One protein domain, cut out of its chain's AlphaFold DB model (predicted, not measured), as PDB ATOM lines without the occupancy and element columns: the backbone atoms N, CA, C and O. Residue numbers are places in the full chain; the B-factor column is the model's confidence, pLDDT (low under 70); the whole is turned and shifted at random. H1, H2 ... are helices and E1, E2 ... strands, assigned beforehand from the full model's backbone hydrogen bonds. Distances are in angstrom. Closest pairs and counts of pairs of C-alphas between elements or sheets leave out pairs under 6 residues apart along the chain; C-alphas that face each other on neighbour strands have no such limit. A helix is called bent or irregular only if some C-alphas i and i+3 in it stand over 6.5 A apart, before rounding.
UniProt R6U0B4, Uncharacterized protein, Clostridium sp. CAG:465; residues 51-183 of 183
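What this domain is: This is residues 51 to 183 of the 183 residues of an uncharacterized protein of Clostridium sp. CAG:465 (UniProt R6U0B4). A strongly twisted antiparallel sheet of five strands has helix H2 packed over one face, while the long, kinked helix H4 packs on E5 and E4 near the end of E5 and the start of E4. Short H3 packs on H4, and short H1 lies beside E2. The printed part has 133 residues, with four named helices and five named strands in the order H1 E1 H2 H3 H4 E2 E3 E4 E5 along the chain, and the sheet's order is E1 - E2 - E3 - E4 - E5. The class is mixed; the whole is compact and rounded, with a radius of gyration of the C-alphas of 14.4 A and spans of 40 by 32 by 26 A.

Where its parts are: H1, residues 51 to 55, begins at C-alpha 51 (45.892, -8.639, 25.578). E1 is 57 to 59, H2 63 to 79 (24.2 A), H3 91 to 96. H4, 100 to 123, spans 27.3 A; it is irregular, C-alphas 105 and 108 being 9.6 A apart, with a kink of 96 degrees near residue 108. E2 is 138 to 144, E3 150 to 155, E4 164 to 171 (23.2 A). E5, 176 to 182, ends at C-alpha 182 (44.545, 1.878, 33.230).

How they stand to each other: E2 to E5 form a meander, each the antiparallel neighbour of the one before: N 142 and O 152 are 2.9 A apart, N 153 and O 166 2.9 A, N 169 and O 178 2.8 A. E1 is the antiparallel neighbour of E2, with N 58 and O 143 within hydrogen-bond range at 2.9 A. H2 and the sheet make two layers, a helix on one face; the closest C-alphas of H2 and E2 are Asp 70 and Ile 138, 6.8 A. H4 is on the sheet, its closest C-alpha pair with E5 being Tyr 102 and Phe 180, 5.8 A. H3 and H4 form a helical hairpin and touch, H4 with residues 103 to 112 alone; the C-alphas of Tyr 95 and Lys 103 are closest, 7.2 A. H1 is on the sheet, over none of its strands. Every O i to N i+4 pair is within hydrogen-bond range in H1, H2 and H3, and 17 of 20 in H4.

The domain as a whole: The C-alphas of Ile 55 and Lys 86 are farthest apart, 41.9 A. The printed part has no cut. The links H2 to H3 and H4 to E2 are long. pLDDT is under 70 at residues 81 to 93 and 125 to 131.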
ATOM      1  N   THR A  51      45.396  -7.415  26.217       87.62
ATOM      2  CA  THR A  51      45.892  -8.639  25.578       87.62
ATOM      3  C   THR A  51      46.875  -8.294  24.465       87.62
ATOM      4  O   THR A  51      47.982  -8.832  24.431       87.62
ATOM      5  N   ASP A  52      46.515  -7.343  23.606       85.88
ATOM      6  CA  ASP A  52      47.357  -6.833  22.531       85.88
ATOM      7  C   ASP A  52      48.657  -6.238  23.082       85.88
ATOM      8  O   ASP A  52      49.750  -6.536  22.589       85.88
ATOM      9  N   LEU A  53      48.563  -5.435  24.147       88.12
ATOM     10  CA  LEU A  53      49.730  -4.839  24.799       88.12
ATOM     11  C   LEU A  53      50.682  -5.908  25.344       88.12
ATOM     12  O   LEU A  53      51.895  -5.796  25.157       88.12
ATOM     13  N   LEU A  54      50.151  -6.956  25.976       89.12
ATOM     14  CA  LEU A  54      50.952  -8.040  26.538       89.12
ATOM     15  C   LEU A  54      51.582  -8.925  25.451       89.12
ATOM     16  O   LEU A  54      52.755  -9.280  25.583       89.12
ATOM     17  N   ILE A  55      50.871  -9.222  24.355       88.12
ATOM     18  CA  ILE A  55      51.403  -9.995  23.212       88.12
ATOM     19  C   ILE A  55      52.661  -9.333  22.637       88.12
ATOM     20  O   ILE A  55      53.643 -10.011  22.330       88.12
ATOM     21  N   PHE A  56      52.656  -8.006  22.514       86.12
ATOM     22  CA  PHE A  56      53.784  -7.239  21.984       86.12
ATOM     23  C   PHE A  56      54.730  -6.723  23.071       86.12
ATOM     24  O   PHE A  56      55.413  -5.713  22.872       86.12
ATOM     25  N   SER A  57      54.821  -7.425  24.199       90.06
ATOM     26  CA  SER A  57      55.696  -7.065  25.311       90.06
ATOM     27  C   SER A  57      56.751  -8.131  25.612       90.06
ATOM     28  O   SER A  57      56.815  -9.193  24.990       90.06
ATOM     29  N   SER A  58      57.659  -7.820  26.529       91.50
ATOM     30  CA  SER A  58      58.615  -8.767  27.098       91.50
ATOM     31  C   SER A  58      58.772  -8.510  28.586       91.50
ATOM     32  O   SER A  58      58.899  -7.361  29.011       91.50
ATOM     33  N   THR A  59      58.804  -9.580  29.374       93.12
ATOM     34  CA  THR A  59      58.976  -9.490  30.826       93.12
ATOM     35  C   THR A  59      60.317  -8.859  31.189       93.12
ATOM     36  O   THR A  59      61.366  -9.220  30.650       93.12
ATOM     37  N   VAL A  60      60.286  -7.931  32.142       92.56
ATOM     38  CA  VAL A  60      61.451  -7.203  32.649       92.56
ATOM     39  C   VAL A  60      61.759  -7.660  34.070       92.56
ATOM     40  O   VAL A  60      60.865  -7.822  34.893       92.56
ATOM     41  N   LYS A  61      63.048  -7.850  34.362       91.38
ATOM     42  CA  LYS A  61      63.557  -8.212  35.700       91.38
ATOM     43  C   LYS A  61      64.506  -7.162  36.283       91.38
ATOM     44  O   LYS A  61      65.217  -7.432  37.248       91.38
ATOM     45  N   ASP A  62      64.558  -5.993  35.657       92.50
ATOM     46  CA  ASP A  62      65.376  -4.872  36.099       92.50
ATOM     47  C   ASP A  62      64.799  -4.283  37.393       92.50
ATOM     48  O   ASP A  62      63.645  -3.853  37.444       92.50
ATOM     49  N   ARG A  63      65.615  -4.309  38.448       91.62
ATOM     50  CA  ARG A  63      65.220  -3.889  39.792       91.62
ATOM     51  C   ARG A  63      65.039  -2.375  39.896       91.62
ATOM     52  O   ARG A  63      64.153  -1.936  40.623       91.62
ATOM     53  N   ASP A  64      65.855  -1.595  39.202       91.88
ATOM     54  CA  ASP A  64      65.799  -0.137  39.296       91.88
ATOM     55  C   ASP A  64      64.552   0.380  38.580       91.88
ATOM     56  O   ASP A  64      63.838   1.238  39.100       91.88
ATOM     57  N   ILE A  65      64.227  -0.219  37.429       92.81
ATOM     58  CA  ILE A  65      62.962   0.033  36.732       92.81
ATOM     59  C   ILE A  65      61.778  -0.358  37.621       92.81
ATOM     60  O   ILE A  65      60.836   0.422  37.741       92.81
ATOM     61  N   TYR A  66      61.835  -1.532  38.262       94.56
ATOM     62  CA  TYR A  66      60.777  -1.995  39.159       94.56
ATOM     63  C   TYR A  66      60.491  -0.986  40.273       94.56
ATOM     64  O   TYR A  66      59.357  -0.540  40.400       94.56
ATOM     65  N   TRP A  67      61.505  -0.578  41.041       93.62
ATOM     66  CA  TRP A  67      61.301   0.337  42.170       93.62
ATOM     67  C   TRP A  67      60.882   1.742  41.741       93.62
ATOM     68  O   TRP A  67      60.145   2.408  42.465       93.62
ATOM     69  N   ASN A  68      61.313   2.193  40.561       92.25
ATOM     70  CA  ASN A  68      60.857   3.466  40.012       92.25
ATOM     71  C   ASN A  68      59.353   3.420  39.685       92.25
ATOM     72  O   ASN A  68      58.599   4.311  40.068       92.25
ATOM     73  N   LEU A  69      58.900   2.344  39.035       94.06
ATOM     74  CA  LEU A  69      57.483   2.141  38.730       94.06
ATOM     75  C   LEU A  69      56.652   1.922  40.000       94.06
ATOM     76  O   LEU A  69      55.588   2.519  40.132       94.06
ATOM     77  N   ASP A  70      57.156   1.139  40.952       93.56
ATOM     78  CA  ASP A  70      56.513   0.893  42.246       93.56
ATOM     79  C   ASP A  70      56.278   2.194  43.021       93.56
ATOM     80  O   ASP A  70      55.173   2.423  43.515       93.56
ATOM     81  N   GLY A  71      57.265   3.095  43.039       90.50
ATOM     82  CA  GLY A  71      57.127   4.420  43.640       90.50
ATOM     83  C   GLY A  71      56.022   5.254  42.984       90.50
ATOM     84  O   GLY A  71      55.155   5.778  43.684       90.50
ATOM     85  N   ILE A  72      56.002   5.321  41.646       91.06
ATOM     86  CA  ILE A  72      54.981   6.069  40.888       91.06
ATOM     87  C   ILE A  72      53.575   5.512  41.159       91.06
ATOM     88  O   ILE A  72      52.632   6.271  41.386       91.06
ATOM     89  N   ILE A  73      53.417   4.188  41.132       92.62
ATOM     90  CA  ILE A  73      52.114   3.531  41.303       92.62
ATOM     91  C   ILE A  73      51.647   3.633  42.759       92.62
ATOM     92  O   ILE A  73      50.466   3.869  43.010       92.62
ATOM     93  N   THR A  74      52.563   3.522  43.721       89.88
ATOM     94  CA  THR A  74      52.268   3.720  45.144       89.88
ATOM     95  C   THR A  74      51.746   5.128  45.408       89.88
ATOM     96  O   THR A  74      50.736   5.284  46.100       89.88
ATOM     97  N   GLU A  75      52.387   6.151  44.839       86.50
ATOM     98  CA  GLU A  75      51.936   7.540  44.957       86.50
ATOM     99  C   GLU A  75      50.576   7.741  44.272       86.50
ATOM    100  O   GLU A  75      49.674   8.352  44.855       86.50
ATOM    101  N   PHE A  76      50.388   7.145  43.084       88.00
ATOM    102  CA  PHE A  76      49.108   7.146  42.380       88.00
ATOM    103  C   PHE A  76      48.002   6.581  43.266       88.00
ATOM    104  O   PHE A  76      47.051   7.296  43.554       88.00
ATOM    105  N   ILE A  77      48.132   5.353  43.773       87.00
ATOM    106  CA  ILE A  77      47.087   4.719  44.590       87.00
ATOM    107  C   ILE A  77      46.855   5.486  45.894       87.00
ATOM    108  O   ILE A  77      45.709   5.686  46.300       87.00
ATOM    109  N   SER A  78      47.928   5.946  46.541       80.94
ATOM    110  CA  SER A  78      47.838   6.651  47.823       80.94
ATOM    111  C   SER A  78      47.085   7.978  47.713       80.94
ATOM    112  O   SER A  78      46.337   8.315  48.629       80.94
ATOM    113  N   SER A  79      47.177   8.676  46.574       78.81
ATOM    114  CA  SER A  79      46.399   9.902  46.323       78.81
ATOM    115  C   SER A  79      44.875   9.680  46.309       78.81
ATOM    116  O   SER A  79      44.101  10.610  46.514       78.81
ATOM    117  N   TYR A  80      44.418   8.434  46.129       76.62
ATOM    118  CA  TYR A  80      42.999   8.063  46.164       76.62
ATOM    119  C   TYR A  80      42.546   7.468  47.511       76.62
ATOM    120  O   TYR A  80      41.361   7.160  47.658       76.62
ATOM    121  N   LYS A  81      43.452   7.305  48.493       68.06
ATOM    122  CA  LYS A  81      43.141   6.772  49.836       68.06
ATOM    123  C   LYS A  81      42.604   7.810  50.818       68.06
ATOM    124  O   LYS A  81      41.909   7.435  51.756       68.06
ATOM    125  N   SER A  82      42.938   9.091  50.657       56.88
ATOM    126  CA  SER A  82      42.556  10.114  51.638       56.88
ATOM    127  C   SER A  82      41.060  10.435  51.529       56.88
ATOM    128  O   SER A  82      40.627  11.305  50.776       56.88
ATOM    129  N   GLY A  83      40.249   9.694  52.289       50.56
ATOM    130  CA  GLY A  83      38.817   9.937  52.487       50.56
ATOM    131  C   GLY A  83      38.518  11.198  53.306       50.56
ATOM    132  O   GLY A  83      37.356  11.571  53.464       50.56
ATOM    133  N   THR A  84      39.542  11.899  53.797       43.38
ATOM    134  CA  THR A  84      39.405  13.158  54.521       43.38
ATOM    135  C   THR A  84      40.282  14.238  53.898       43.38
ATOM    136  O   THR A  84      41.382  14.511  54.351       43.38
ATOM    137  N   ASN A  85      39.795  14.906  52.854       39.09
ATOM    138  CA  ASN A  85      39.783  16.369  52.804       39.09
ATOM    139  C   ASN A  85      39.270  16.879  51.463       39.09
ATOM    140  O   ASN A  85      39.414  16.277  50.405       39.09
ATOM    141  N   LYS A  86      38.660  18.056  51.551       40.94
ATOM    142  CA  LYS A  86      38.347  18.968  50.460       40.94
ATOM    143  C   LYS A  86      39.563  19.165  49.551       40.94
ATOM    144  O   LYS A  86      40.263  20.144  49.738       40.94
ATOM    145  N   ASP A  87      39.816  18.276  48.598       40.69
ATOM    146  CA  ASP A  87      40.596  18.570  47.401       40.69
ATOM    147  C   ASP A  87      40.547  17.413  46.392       40.69
ATOM    148  O   ASP A  87      41.470  16.632  46.197       40.69
ATOM    149  N   ILE A  88      39.527  17.495  45.540       47.09
ATOM    150  CA  ILE A  88      39.513  17.038  44.135       47.09
ATOM    151  C   ILE A  88      40.684  17.676  43.311       47.09
ATOM    152  O   ILE A  88      40.712  17.635  42.078       47.09
ATOM    153  N   LYS A  89      41.681  18.304  43.960       44.16
ATOM    154  CA  LYS A  89      42.872  18.891  43.338       44.16
ATOM    155  C   LYS A  89      43.932  17.847  42.974       44.16
ATOM    156  O   LYS A  89      44.648  18.096  42.008       44.16
ATOM    157  N   GLU A  90      43.992  16.683  43.624       49.16
ATOM    158  CA  GLU A  90      45.015  15.660  43.318       49.16
ATOM    159  C   GLU A  90      44.664  14.774  42.116       49.16
ATOM    160  O   GLU A  90      45.534  14.437  41.315       49.16
ATOM    161  N   THR A  91      43.378  14.526  41.844       50.09
ATOM    162  CA  THR A  91      42.946  13.817  40.620       50.09
ATOM    163  C   THR A  91      43.361  14.566  39.349       50.09
ATOM    164  O   THR A  91      43.569  13.965  38.294       50.09
ATOM    165  N   LYS A  92      43.510  15.898  39.433       53.59
ATOM    166  CA  LYS A  92      44.021  16.729  38.336       53.59
ATOM    167  C   LYS A  92      45.497  16.438  38.045       53.59
ATOM    168  O   LYS A  92      45.898  16.590  36.895       53.59
ATOM    169  N   TYR A  93      46.280  16.027  39.042       67.88
ATOM    170  CA  TYR A  93      47.704  15.744  38.885       67.88
ATOM    171  C   TYR A  93      47.910  14.527  37.978       67.88
ATOM    172  O   TYR A  93      48.508  14.652  36.910       67.88
ATOM    173  N   TYR A  94      47.270  13.402  38.303       83.38
ATOM    174  CA  TYR A  94      47.403  12.176  37.514       83.38
ATOM    175  C   TYR A  94      46.616  12.198  36.198       83.38
ATOM    176  O   TYR A  94      47.106  11.684  35.196       83.38
ATOM    177  N   TYR A  95      45.484  12.915  36.122       86.50
ATOM    178  CA  TYR A  95      44.833  13.177  34.828       86.50
ATOM    179  C   TYR A  95      45.724  14.000  33.879       86.50
ATOM    180  O   TYR A  95      45.623  13.898  32.655       86.50
ATOM    181  N   ASN A  96      46.583  14.866  34.426       87.19
ATOM    182  CA  ASN A  96      47.556  15.621  33.641       87.19
ATOM    183  C   ASN A  96      48.817  14.822  33.316       87.19
ATOM    184  O   ASN A  96      49.458  15.153  32.325       87.19
ATOM    185  N   ALA A  97      49.125  13.796  34.107       88.88
ATOM    186  CA  ALA A  97      50.166  12.821  33.821       88.88
ATOM    187  C   ALA A  97      49.722  11.770  32.791       88.88
ATOM    188  O   ALA A  97      50.514  10.908  32.442       88.88
ATOM    189  N   LEU A  98      48.481  11.794  32.299       91.44
ATOM    190  CA  LEU A  98      48.099  10.917  31.197       91.44
ATOM    191  C   LEU A  98      48.857  11.284  29.920       91.44
ATOM    192  O   LEU A  98      49.031  12.468  29.612       91.44
ATOM    193  N   ASP A  99      49.203  10.266  29.135       90.94
ATOM    194  CA  ASP A  99      49.612  10.449  27.749       90.94
ATOM    195  C   ASP A  99      48.593  11.350  27.012       90.94
ATOM    196  O   ASP A  99      47.381  11.160  27.176       90.94
ATOM    197  N   PRO A 100      49.030  12.359  26.231       89.31
ATOM    198  CA  PRO A 100      48.122  13.322  25.613       89.31
ATOM    199  C   PRO A 100      47.024  12.695  24.754       89.31
ATOM    200  O   PRO A 100      45.904  13.213  24.730       89.31
ATOM    201  N   ASP A 101      47.317  11.597  24.061       89.00
ATOM    202  CA  ASP A 101      46.345  10.931  23.203       89.00
ATOM    203  C   ASP A 101      45.419  10.027  24.023       89.00
ATOM    204  O   ASP A 101      44.205  10.027  23.787       89.00
ATOM    205  N   TYR A 102      45.928   9.398  25.086       90.56
ATOM    206  CA  TYR A 102      45.091   8.664  26.041       90.56
ATOM    207  C   TYR A 102      44.114   9.591  26.771       90.56
ATOM    208  O   TYR A 102      42.923   9.300  26.927       90.56
ATOM    209  N   LYS A 103      44.592  10.781  27.148       90.44
ATOM    210  CA  LYS A 103      43.801  11.832  27.791       90.44
ATOM    211  C   LYS A 103      42.638  12.299  26.919       90.44
ATOM    212  O   LYS A 103      41.534  12.496  27.438       90.44
ATOM    213  N   LYS A 104      42.882  12.482  25.613       89.06
ATOM    214  CA  LYS A 104      41.848  12.816  24.617       89.06
ATOM    215  C   LYS A 104      40.863  11.665  24.432       89.06
ATOM    216  O   LYS A 104      39.667  11.920  24.333       89.06
ATOM    217  N   TYR A 105      41.356  10.426  24.393       89.00
ATOM    218  CA  TYR A 105      40.538   9.229  24.210       89.00
ATOM    219  C   TYR A 105      39.563   8.996  25.374       89.00
ATOM    220  O   TYR A 105      38.374   8.774  25.146       89.00
ATOM    221  N   LEU A 106      40.040   9.068  26.619       89.25
ATOM    222  CA  LEU A 106      39.198   8.840  27.793       89.25
ATOM    223  C   LEU A 106      38.254  10.011  28.073       89.25
ATOM    224  O   LEU A 106      37.070   9.827  28.354       89.25
ATOM    225  N   GLY A 107      38.797  11.228  28.068       87.00
ATOM    226  CA  GLY A 107      38.152  12.363  28.718       87.00
ATOM    227  C   GLY A 107      38.106  12.224  30.249       87.00
ATOM    228  O   GLY A 107      38.274  11.153  30.834       87.00
ATOM    229  N   LYS A 108      37.875  13.346  30.937       87.50
ATOM    230  CA  LYS A 108      37.982  13.426  32.405       87.50
ATOM    231  C   LYS A 108      36.997  12.516  33.151       87.50
ATOM    232  O   LYS A 108      37.353  11.937  34.172       87.50
ATOM    233  N   LYS A 109      35.759  12.397  32.656       86.50
ATOM    234  CA  LYS A 109      34.715  11.585  33.305       86.50
ATOM    235  C   LYS A 109      35.083  10.099  33.293       86.50
ATOM    236  O   LYS A 109      35.098   9.488  34.353       86.50
ATOM    237  N   LYS A 110      35.427   9.560  32.117       89.31
ATOM    238  CA  LYS A 110      35.811   8.151  31.960       89.31
ATOM    239  C   LYS A 110      37.098   7.839  32.718       89.31
ATOM    240  O   LYS A 110      37.172   6.808  33.365       89.31
ATOM    241  N   TYR A 111      38.070   8.756  32.709       90.50
ATOM    242  CA  TYR A 111      39.277   8.628  33.528       90.50
ATOM    243  C   TYR A 111      38.956   8.426  35.016       90.50
ATOM    244  O   TYR A 111      39.478   7.510  35.639       90.50
ATOM    245  N   ASN A 112      38.082   9.258  35.591       87.31
ATOM    246  CA  ASN A 112      37.728   9.131  37.005       87.31
ATOM    247  C   ASN A 112      37.056   7.788  37.317       87.31
ATOM    248  O   ASN A 112      37.256   7.245  38.399       87.31
ATOM    249  N   GLU A 113      36.250   7.273  36.390       88.50
ATOM    250  CA  GLU A 113      35.589   5.975  36.518       88.50
ATOM    251  C   GLU A 113      36.606   4.829  36.504       88.50
ATOM    252  O   GLU A 113      36.678   4.077  37.472       88.50
ATOM    253  N   ILE A 114      37.456   4.747  35.473       90.81
ATOM    254  CA  ILE A 114      38.456   3.673  35.368       90.81
ATOM    255  C   ILE A 114      39.496   3.746  36.489       90.81
ATOM    256  O   ILE A 114      39.876   2.716  37.031       90.81
ATOM    257  N   ALA A 115      39.913   4.952  36.895       89.62
ATOM    258  CA  ALA A 115      40.858   5.117  37.990       89.62
ATOM    259  C   ALA A 115      40.234   4.605  39.289       89.62
ATOM    260  O   ALA A 115      40.839   3.797  39.977       89.62
ATOM    261  N   ASN A 116      38.992   4.994  39.598       86.00
ATOM    262  CA  ASN A 116      38.307   4.473  40.778       86.00
ATOM    263  C   ASN A 116      38.112   2.955  40.726       86.00
ATOM    264  O   ASN A 116      38.253   2.313  41.764       86.00
ATOM    265  N   ASN A 117      37.819   2.388  39.557       89.00
ATOM    266  CA  ASN A 117      37.701   0.941  39.402       89.00
ATOM    267  C   ASN A 117      39.038   0.240  39.667       89.00
ATOM    268  O   ASN A 117      39.058  -0.715  40.439       89.00
ATOM    269  N   LEU A 118      40.153   0.756  39.137       91.00
ATOM    270  CA  LEU A 118      41.492   0.241  39.436       91.00
ATOM    271  C   LEU A 118      41.779   0.288  40.942       91.00
ATOM    272  O   LEU A 118      42.188  -0.711  41.527       91.00
ATOM    273  N   ILE A 119      41.524   1.431  41.592       87.81
ATOM    274  CA  ILE A 119      41.744   1.568  43.037       87.81
ATOM    275  C   ILE A 119      40.889   0.564  43.815       87.81
ATOM    276  O   ILE A 119      41.403  -0.066  44.731       87.81
ATOM    277  N   ASN A 120      39.622   0.362  43.437       85.94
ATOM    278  CA  ASN A 120      38.767  -0.659  44.053       85.94
ATOM    279  C   ASN A 120      39.316  -2.075  43.861       85.94
ATOM    280  O   ASN A 120      39.315  -2.848  44.812       85.94
ATOM    281  N   LYS A 121      39.805  -2.415  42.664       89.44
ATOM    282  CA  LYS A 121      40.406  -3.730  42.394       89.44
ATOM    283  C   LYS A 121      41.649  -3.975  43.251       89.44
ATOM    284  O   LYS A 121      41.835  -5.079  43.741       89.44
ATOM    285  N   VAL A 122      42.495  -2.960  43.438       89.00
ATOM    286  CA  VAL A 122      43.777  -3.096  44.157       89.00
ATOM    287  C   VAL A 122      43.611  -3.011  45.679       89.00
ATOM    288  O   VAL A 122      44.282  -3.727  46.417       89.00
ATOM    289  N   MET A 123      42.718  -2.148  46.165       83.75
ATOM    290  CA  MET A 123      42.521  -1.892  47.599       83.75
ATOM    291  C   MET A 123      41.346  -2.663  48.212       83.75
ATOM    292  O   MET A 123      41.260  -2.769  49.433       83.75
ATOM    293  N   GLY A 124      40.442  -3.194  47.388       76.88
ATOM    294  CA  GLY A 124      39.133  -3.675  47.824       76.88
ATOM    295  C   GLY A 124      38.118  -2.539  48.013       76.88
ATOM    296  O   GLY A 124      38.446  -1.352  47.961       76.88
ATOM    297  N   GLU A 125      36.853  -2.907  48.231       68.44
ATOM    298  CA  GLU A 125      35.741  -1.951  48.372       68.44
ATOM    299  C   GLU A 125      35.815  -1.120  49.670       68.44
ATOM    300  O   GLU A 125      35.349   0.020  49.701       68.44
ATOM    301  N   ASN A 126      36.462  -1.641  50.720       63.56
ATOM    302  CA  ASN A 126      36.651  -0.950  52.001       63.56
ATOM    303  C   ASN A 126      37.963  -0.152  52.002       63.56
ATOM    304  O   ASN A 126      38.992  -0.590  52.521       63.56
ATOM    305  N   ARG A 127      37.918   1.038  51.393       64.81
ATOM    306  CA  ARG A 127      39.034   1.994  51.314       64.81
ATOM    307  C   ARG A 127      39.227   2.766  52.626       64.81
ATOM    308  O   ARG A 127      39.100   3.989  52.653       64.81
ATOM    309  N   ASP A 128      39.513   2.075  53.720       61.53
ATOM    310  CA  ASP A 128      39.818   2.759  54.981       61.53
ATOM    311  C   ASP A 128      41.226   3.373  54.928       61.53
ATOM    312  O   ASP A 128      42.135   2.788  54.336       61.53
ATOM    313  N   GLU A 129      41.455   4.513  55.593       57.31
ATOM    314  CA  GLU A 129      42.783   5.165  55.679       57.31
ATOM    315  C   GLU A 129      43.883   4.235  56.233       57.31
ATOM    316  O   GLU A 129      45.069   4.449  55.986       57.31
ATOM    317  N   PHE A 130      43.490   3.167  56.933       57.62
ATOM    318  CA  PHE A 130      44.382   2.173  57.534       57.62
ATOM    319  C   PHE A 130      44.631   0.937  56.661       57.62
ATOM    320  O   PHE A 130      45.399   0.058  57.052       57.62
ATOM    321  N   SER A 131      43.999   0.840  55.488       66.25
ATOM    322  CA  SER A 131      44.203  -0.289  54.580       66.25
ATOM    323  C   SER A 131      45.621  -0.245  53.994       66.25
ATOM    324  O   SER A 131      46.019   0.704  53.311       66.25
ATOM    325  N   SER A 132      46.429  -1.266  54.288       71.88
ATOM    326  CA  SER A 132      47.785  -1.403  53.748       71.88
ATOM    327  C   SER A 132      47.744  -1.692  52.248       71.88
ATOM    328  O   SER A 132      46.873  -2.425  51.785       71.88
ATOM    329  N   LEU A 133      48.692  -1.136  51.484       81.25
ATOM    330  CA  LEU A 133      48.883  -1.546  50.088       81.25
ATOM    331  C   LEU A 133      49.290  -3.026  50.033       81.25
ATOM    332  O   LEU A 133      50.055  -3.472  50.898       81.25
ATOM    333  N   PRO A 134      48.822  -3.785  49.028       80.88
ATOM    334  CA  PRO A 134      49.292  -5.143  48.828       80.88
ATOM    335  C   PRO A 134      50.807  -5.139  48.590       80.88
ATOM    336  O   PRO A 134      51.349  -4.259  47.926       80.88
ATOM    337  N   THR A 135      51.497  -6.117  49.175       82.50
ATOM    338  CA  THR A 135      52.946  -6.293  49.034       82.50
ATOM    339  C   THR A 135      53.221  -7.726  48.570       82.50
ATOM    340  O   THR A 135      52.862  -8.656  49.296       82.50
ATOM    341  N   PRO A 136      53.855  -7.940  47.402       87.50
ATOM    342  CA  PRO A 136      54.317  -6.922  46.448       87.50
ATOM    343  C   PRO A 136      53.148  -6.190  45.766       87.50
ATOM    344  O   PRO A 136      52.093  -6.786  45.574       87.50
ATOM    345  N   LEU A 137      53.329  -4.919  45.393       91.88
ATOM    346  CA  LEU A 137      52.306  -4.152  44.672       91.88
ATOM    347  C   LEU A 137      52.263  -4.538  43.192       91.88
ATOM    348  O   LEU A 137      51.185  -4.775  42.658       91.88
ATOM    349  N   ILE A 138      53.427  -4.633  42.544       94.88
ATOM    350  CA  ILE A 138      53.559  -5.110  41.163       94.88
ATOM    351  C   ILE A 138      53.874  -6.609  41.176       94.88
ATOM    352  O   ILE A 138      54.910  -7.014  41.715       94.88
ATOM    353  N   THR A 139      53.013  -7.417  40.556       93.75
ATOM    354  CA  THR A 139      53.186  -8.874  40.397       93.75
ATOM    355  C   THR A 139      53.982  -9.224  39.146       93.75
ATOM    356  O   THR A 139      54.807 -10.139  39.167       93.75
ATOM    357  N   SER A 140      53.766  -8.477  38.063       93.69
ATOM    358  CA  SER A 140      54.396  -8.694  36.764       93.69
ATOM    359  C   SER A 140      54.727  -7.363  36.101       93.69
ATOM    360  O   SER A 140      53.956  -6.405  36.159       93.69
ATOM    361  N   LEU A 141      55.892  -7.306  35.454       96.00
ATOM    362  CA  LEU A 141      56.383  -6.125  34.756       96.00
ATOM    363  C   LEU A 141      56.767  -6.496  33.327       96.00
ATOM    364  O   LEU A 141      57.679  -7.295  33.109       96.00
ATOM    365  N   ASN A 142      56.121  -5.864  32.350       95.88
ATOM    366  CA  ASN A 142      56.368  -6.107  30.935       95.88
ATOM    367  C   ASN A 142      56.704  -4.802  30.209       95.88
ATOM    368  O   ASN A 142      56.015  -3.803  30.373       95.88
ATOM    369  N   LYS A 143      57.755  -4.796  29.385       94.81
ATOM    370  CA  LYS A 143      58.108  -3.667  28.511       94.81
ATOM    371  C   LYS A 143      57.521  -3.890  27.127       94.81
ATOM    372  O   LYS A 143      57.703  -4.967  26.565       94.81
ATOM    373  N   LEU A 144      56.867  -2.881  26.562       91.50
ATOM    374  CA  LEU A 144      56.376  -2.951  25.188       91.50
ATOM    375  C   LEU A 144      57.555  -2.965  24.207       91.50
ATOM    376  O   LEU A 144      58.468  -2.148  24.297       91.50
ATOM    377  N   ASN A 145      57.534  -3.884  23.244       86.69
ATOM    378  CA  ASN A 145      58.638  -4.079  22.300       86.69
ATOM    379  C   ASN A 145      58.751  -2.943  21.275       86.69
ATOM    380  O   ASN A 145      59.850  -2.651  20.800       86.69
ATOM    381  N   ASN A 146      57.619  -2.320  20.943       83.62
ATOM    382  CA  ASN A 146      57.512  -1.315  19.884       83.62
ATOM    383  C   ASN A 146      57.573   0.128  20.406       83.62
ATOM    384  O   ASN A 146      57.649   1.049  19.598       83.62
ATOM    385  N   TYR A 147      57.571   0.323  21.728       81.00
ATOM    386  CA  TYR A 147      57.569   1.639  22.367       81.00
ATOM    387  C   TYR A 147      58.764   1.777  23.304       81.00
ATOM    388  O   TYR A 147      59.044   0.905  24.132       81.00
ATOM    389  N   ASP A 148      59.477   2.892  23.193       82.75
ATOM    390  CA  ASP A 148      60.623   3.145  24.055       82.75
ATOM    391  C   ASP A 148      60.151   3.473  25.477       82.75
ATOM    392  O   ASP A 148      59.309   4.338  25.697       82.75
ATOM    393  N   ASN A 149      60.709   2.746  26.449       88.94
ATOM    394  CA  ASN A 149      60.461   2.915  27.885       88.94
ATOM    395  C   ASN A 149      58.976   2.898  28.292       88.94
ATOM    396  O   ASN A 149      58.610   3.514  29.291       88.94
ATOM    397  N   ALA A 150      58.133   2.186  27.545       92.88
ATOM    398  CA  ALA A 150      56.748   1.932  27.916       92.88
ATOM    399  C   ALA A 150      56.631   0.582  28.629       92.88
ATOM    400  O   ALA A 150      57.081  -0.446  28.115       92.88
ATOM    401  N   TYR A 151      56.008   0.594  29.800       95.50
ATOM    402  CA  TYR A 151      55.886  -0.554  30.684       95.50
ATOM    403  C   TYR A 151      54.427  -0.779  31.065       95.50
ATOM    404  O   TYR A 151      53.711   0.175  31.349       95.50
ATOM    405  N   ILE A 152      54.009  -2.039  31.100       96.38
ATOM    406  CA  ILE A 152      52.743  -2.505  31.659       96.38
ATOM    407  C   ILE A 152      53.056  -3.208  32.972       96.38
ATOM    408  O   ILE A 152      53.833  -4.167  33.001       96.38
ATOM    409  N   CYS A 153      52.450  -2.715  34.045       96.31
ATOM    410  CA  CYS A 153      52.547  -3.287  35.377       96.31
ATOM    411  C   CYS A 153      51.226  -3.976  35.705       96.31
ATOM    412  O   CYS A 153      50.175  -3.337  35.668       96.31
ATOM    413  N   GLU A 154      51.294  -5.261  36.026       96.06
ATOM    414  CA  GLU A 154      50.196  -5.993  36.652       96.06
ATOM    415  C   GLU A 154      50.267  -5.769  38.163       96.06
ATOM    416  O   GLU A 154      51.340  -5.885  38.764       96.06
ATOM    417  N   LEU A 155      49.137  -5.404  38.761       95.00
ATOM    418  CA  LEU A 155      49.036  -5.056  40.170       95.00
ATOM    419  C   LEU A 155      48.406  -6.192  40.967       95.00
ATOM    420  O   LEU A 155      47.477  -6.854  40.509       95.00
ATOM    421  N   SER A 156      48.877  -6.366  42.197       92.44
ATOM    422  CA  SER A 156      48.257  -7.260  43.166       92.44
ATOM    423  C   SER A 156      46.860  -6.770  43.530       92.44
ATOM    424  O   SER A 156      46.664  -5.604  43.878       92.44
ATOM    425  N   THR A 157      45.904  -7.689  43.520       90.25
ATOM    426  CA  THR A 157      44.512  -7.467  43.910       90.25
ATOM    427  C   THR A 157      44.151  -8.400  45.078       90.25
ATOM    428  O   THR A 157      44.738  -9.477  45.216       90.25
ATOM    429  N   PRO A 158      43.194  -8.037  45.953       85.94
ATOM    430  CA  PRO A 158      42.713  -8.935  47.004       85.94
ATOM    431  C   PRO A 158      41.973 -10.160  46.445       85.94
ATOM    432  O   PRO A 158      41.926 -11.206  47.092       85.94
ATOM    433  N   ASN A 159      41.385 -10.034  45.252       84.00
ATOM    434  CA  ASN A 159      40.706 -11.113  44.546       84.00
ATOM    435  C   ASN A 159      41.621 -11.684  43.460       84.00
ATOM    436  O   ASN A 159      41.812 -11.062  42.425       84.00
ATOM    437  N   VAL A 160      42.110 -12.909  43.655       77.25
ATOM    438  CA  VAL A 160      43.032 -13.597  42.727       77.25
ATOM    439  C   VAL A 160      42.491 -13.792  41.303       77.25
ATOM    440  O   VAL A 160      43.264 -14.114  40.407       77.25
ATOM    441  N   ASN A 161      41.181 -13.633  41.095       81.56
ATOM    442  CA  ASN A 161      40.561 -13.716  39.772       81.56
ATOM    443  C   ASN A 161      40.474 -12.357  39.061       81.56
ATOM    444  O   ASN A 161      40.146 -12.322  37.876       81.56
ATOM    445  N   ASP A 162      40.744 -11.259  39.768       85.25
ATOM    446  CA  ASP A 162      40.736  -9.915  39.205       85.25
ATOM    447  C   ASP A 162      42.152  -9.507  38.819       85.25
ATOM    448  O   ASP A 162      43.074  -9.551  39.635       85.25
ATOM    449  N   SER A 163      42.307  -9.035  37.587       88.44
ATOM    450  CA  SER A 163      43.538  -8.396  37.134       88.44
ATOM    451  C   SER A 163      43.370  -6.880  37.103       88.44
ATOM    452  O   SER A 163      42.320  -6.351  36.716       88.44
ATOM    453  N   ALA A 164      44.429  -6.190  37.514       93.88
ATOM    454  CA  ALA A 164      44.536  -4.741  37.482       93.88
ATOM    455  C   ALA A 164      45.836  -4.355  36.777       93.88
ATOM    456  O   ALA A 164      46.902  -4.873  37.116       93.88
ATOM    457  N   TYR A 165      45.752  -3.447  35.808       95.56
ATOM    458  CA  TYR A 165      46.894  -3.052  34.994       95.56
ATOM    459  C   TYR A 165      47.057  -1.542  34.940       95.56
ATOM    460  O   TYR A 165      46.100  -0.781  34.798       95.56
ATOM    461  N   ILE A 166      48.313  -1.106  34.981       95.56
ATOM    462  CA  ILE A 166      48.680   0.284  34.736       95.56
ATOM    463  C   ILE A 166      49.871   0.363  33.783       95.56
ATOM    464  O   ILE A 166      50.891  -0.306  33.958       95.56
ATOM    465  N   GLY A 167      49.719   1.175  32.738       95.25
ATOM    466  CA  GLY A 167      50.735   1.426  31.727       95.25
ATOM    467  C   GLY A 167      51.437   2.755  31.960       95.25
ATOM    468  O   GLY A 167      50.779   3.794  32.012       95.25
ATOM    469  N   ILE A 168      52.766   2.735  32.060       95.38
ATOM    470  CA  ILE A 168      53.607   3.909  32.316       95.38
ATOM    471  C   ILE A 168      54.714   4.014  31.259       95.38
ATOM    472  O   ILE A 168      55.460   3.064  31.029       95.38
ATOM    473  N   ILE A 169      54.847   5.185  30.637       93.31
ATOM    474  CA  ILE A 169      56.000   5.567  29.813       93.31
ATOM    475  C   ILE A 169      56.956   6.376  30.684       93.31
ATOM    476  O   ILE A 169      56.563   7.410  31.224       93.31
ATOM    477  N   LEU A 170      58.205   5.927  30.804       91.56
ATOM    478  CA  LEU A 170      59.251   6.619  31.556       91.56
ATOM    479  C   LEU A 170      60.114   7.493  30.637       91.56
ATOM    480  O   LEU A 170      60.769   7.002  29.717       91.56
ATOM    481  N   ASP A 171      60.191   8.783  30.951       85.44
ATOM    482  CA  ASP A 171      61.220   9.698  30.453       85.44
ATOM    483  C   ASP A 171      62.291   9.834  31.544       85.44
ATOM    484  O   ASP A 171      62.225  10.703  32.424       85.44
ATOM    485  N   ILE A 172      63.250   8.903  31.516       75.25
ATOM    486  CA  ILE A 172      64.323   8.783  32.512       75.25
ATOM    487  C   ILE A 172      65.172  10.062  32.540       75.25
ATOM    488  O   ILE A 172      65.499  10.562  33.618       75.25
ATOM    489  N   ASP A 173      65.455  10.634  31.368       75.50
ATOM    490  CA  ASP A 173      66.309  11.814  31.221       75.50
ATOM    491  C   ASP A 173      65.681  13.052  31.866       75.50
ATOM    492  O   ASP A 173      66.361  13.842  32.524       75.50
ATOM    493  N   LYS A 174      64.363  13.222  31.714       76.44
ATOM    494  CA  LYS A 174      63.636  14.371  32.273       76.44
ATOM    495  C   LYS A 174      63.027  14.100  33.643       76.44
ATOM    496  O   LYS A 174      62.400  15.011  34.187       76.44
ATOM    497  N   LYS A 175      63.189  12.889  34.190       77.25
ATOM    498  CA  LYS A 175      62.506  12.418  35.410       77.25
ATOM    499  C   LYS A 175      60.996  12.661  35.344       77.25
ATOM    500  O   LYS A 175      60.388  13.165  36.286       77.25
ATOM    501  N   LYS A 176      60.405  12.369  34.187       86.94
ATOM    502  CA  LYS A 176      58.968  12.502  33.938       86.94
ATOM    503  C   LYS A 176      58.394  11.149  33.562       86.94
ATOM    504  O   LYS A 176      59.108  10.266  33.099       86.94
ATOM    505  N   TYR A 177      57.093  11.009  33.735       90.94
ATOM    506  CA  TYR A 177      56.368   9.836  33.289       90.94
ATOM    507  C   TYR A 177      55.020  10.248  32.717       90.94
ATOM    508  O   TYR A 177      54.484  11.296  33.084       90.94
ATOM    509  N   ASN A 178      54.486   9.398  31.846       92.62
ATOM    510  CA  ASN A 178      53.105   9.480  31.397       92.62
ATOM    511  C   ASN A 178      52.388   8.156  31.664       92.62
ATOM    512  O   ASN A 178      52.946   7.092  31.412       92.62
ATOM    513  N   ILE A 179      51.141   8.214  32.120       93.12
ATOM    514  CA  ILE A 179      50.259   7.050  32.228       93.12
ATOM    515  C   ILE A 179      49.510   6.901  30.903       93.12
ATOM    516  O   ILE A 179      48.778   7.802  30.494       93.12
ATOM    517  N   PHE A 180      49.680   5.771  30.227       92.62
ATOM    518  CA  PHE A 180      49.056   5.517  28.923       92.62
ATOM    519  C   PHE A 180      47.969   4.441  28.970       92.62
ATOM    520  O   PHE A 180      47.265   4.243  27.986       92.62
ATOM    521  N   TYR A 181      47.822   3.735  30.091       92.06
ATOM    522  CA  TYR A 181      46.817   2.687  30.229       92.06
ATOM    523  C   TYR A 181      46.413   2.486  31.690       92.06
ATOM    524  O   TYR A 181      47.269   2.549  32.572       92.06
ATOM    525  N   ILE A 182      45.124   2.257  31.937       90.44
ATOM    526  CA  ILE A 182      44.545   1.878  33.230       90.44
ATOM    527  C   ILE A 182      43.399   0.900  32.945       90.44
ATOM    528  O   ILE A 182      42.508   1.247  32.162       90.44
ATOM    529  N   ASP A 183      43.415  -0.263  33.598       88.19
ATOM    530  CA  ASP A 183      42.344  -1.274  33.560       88.19
ATOM    531  C   ASP A 183      42.133  -1.953  34.919       88.19
ATOM    532  O   ASP A 183      43.109  -2.500  35.472       88.19
TER     533      ASP A 183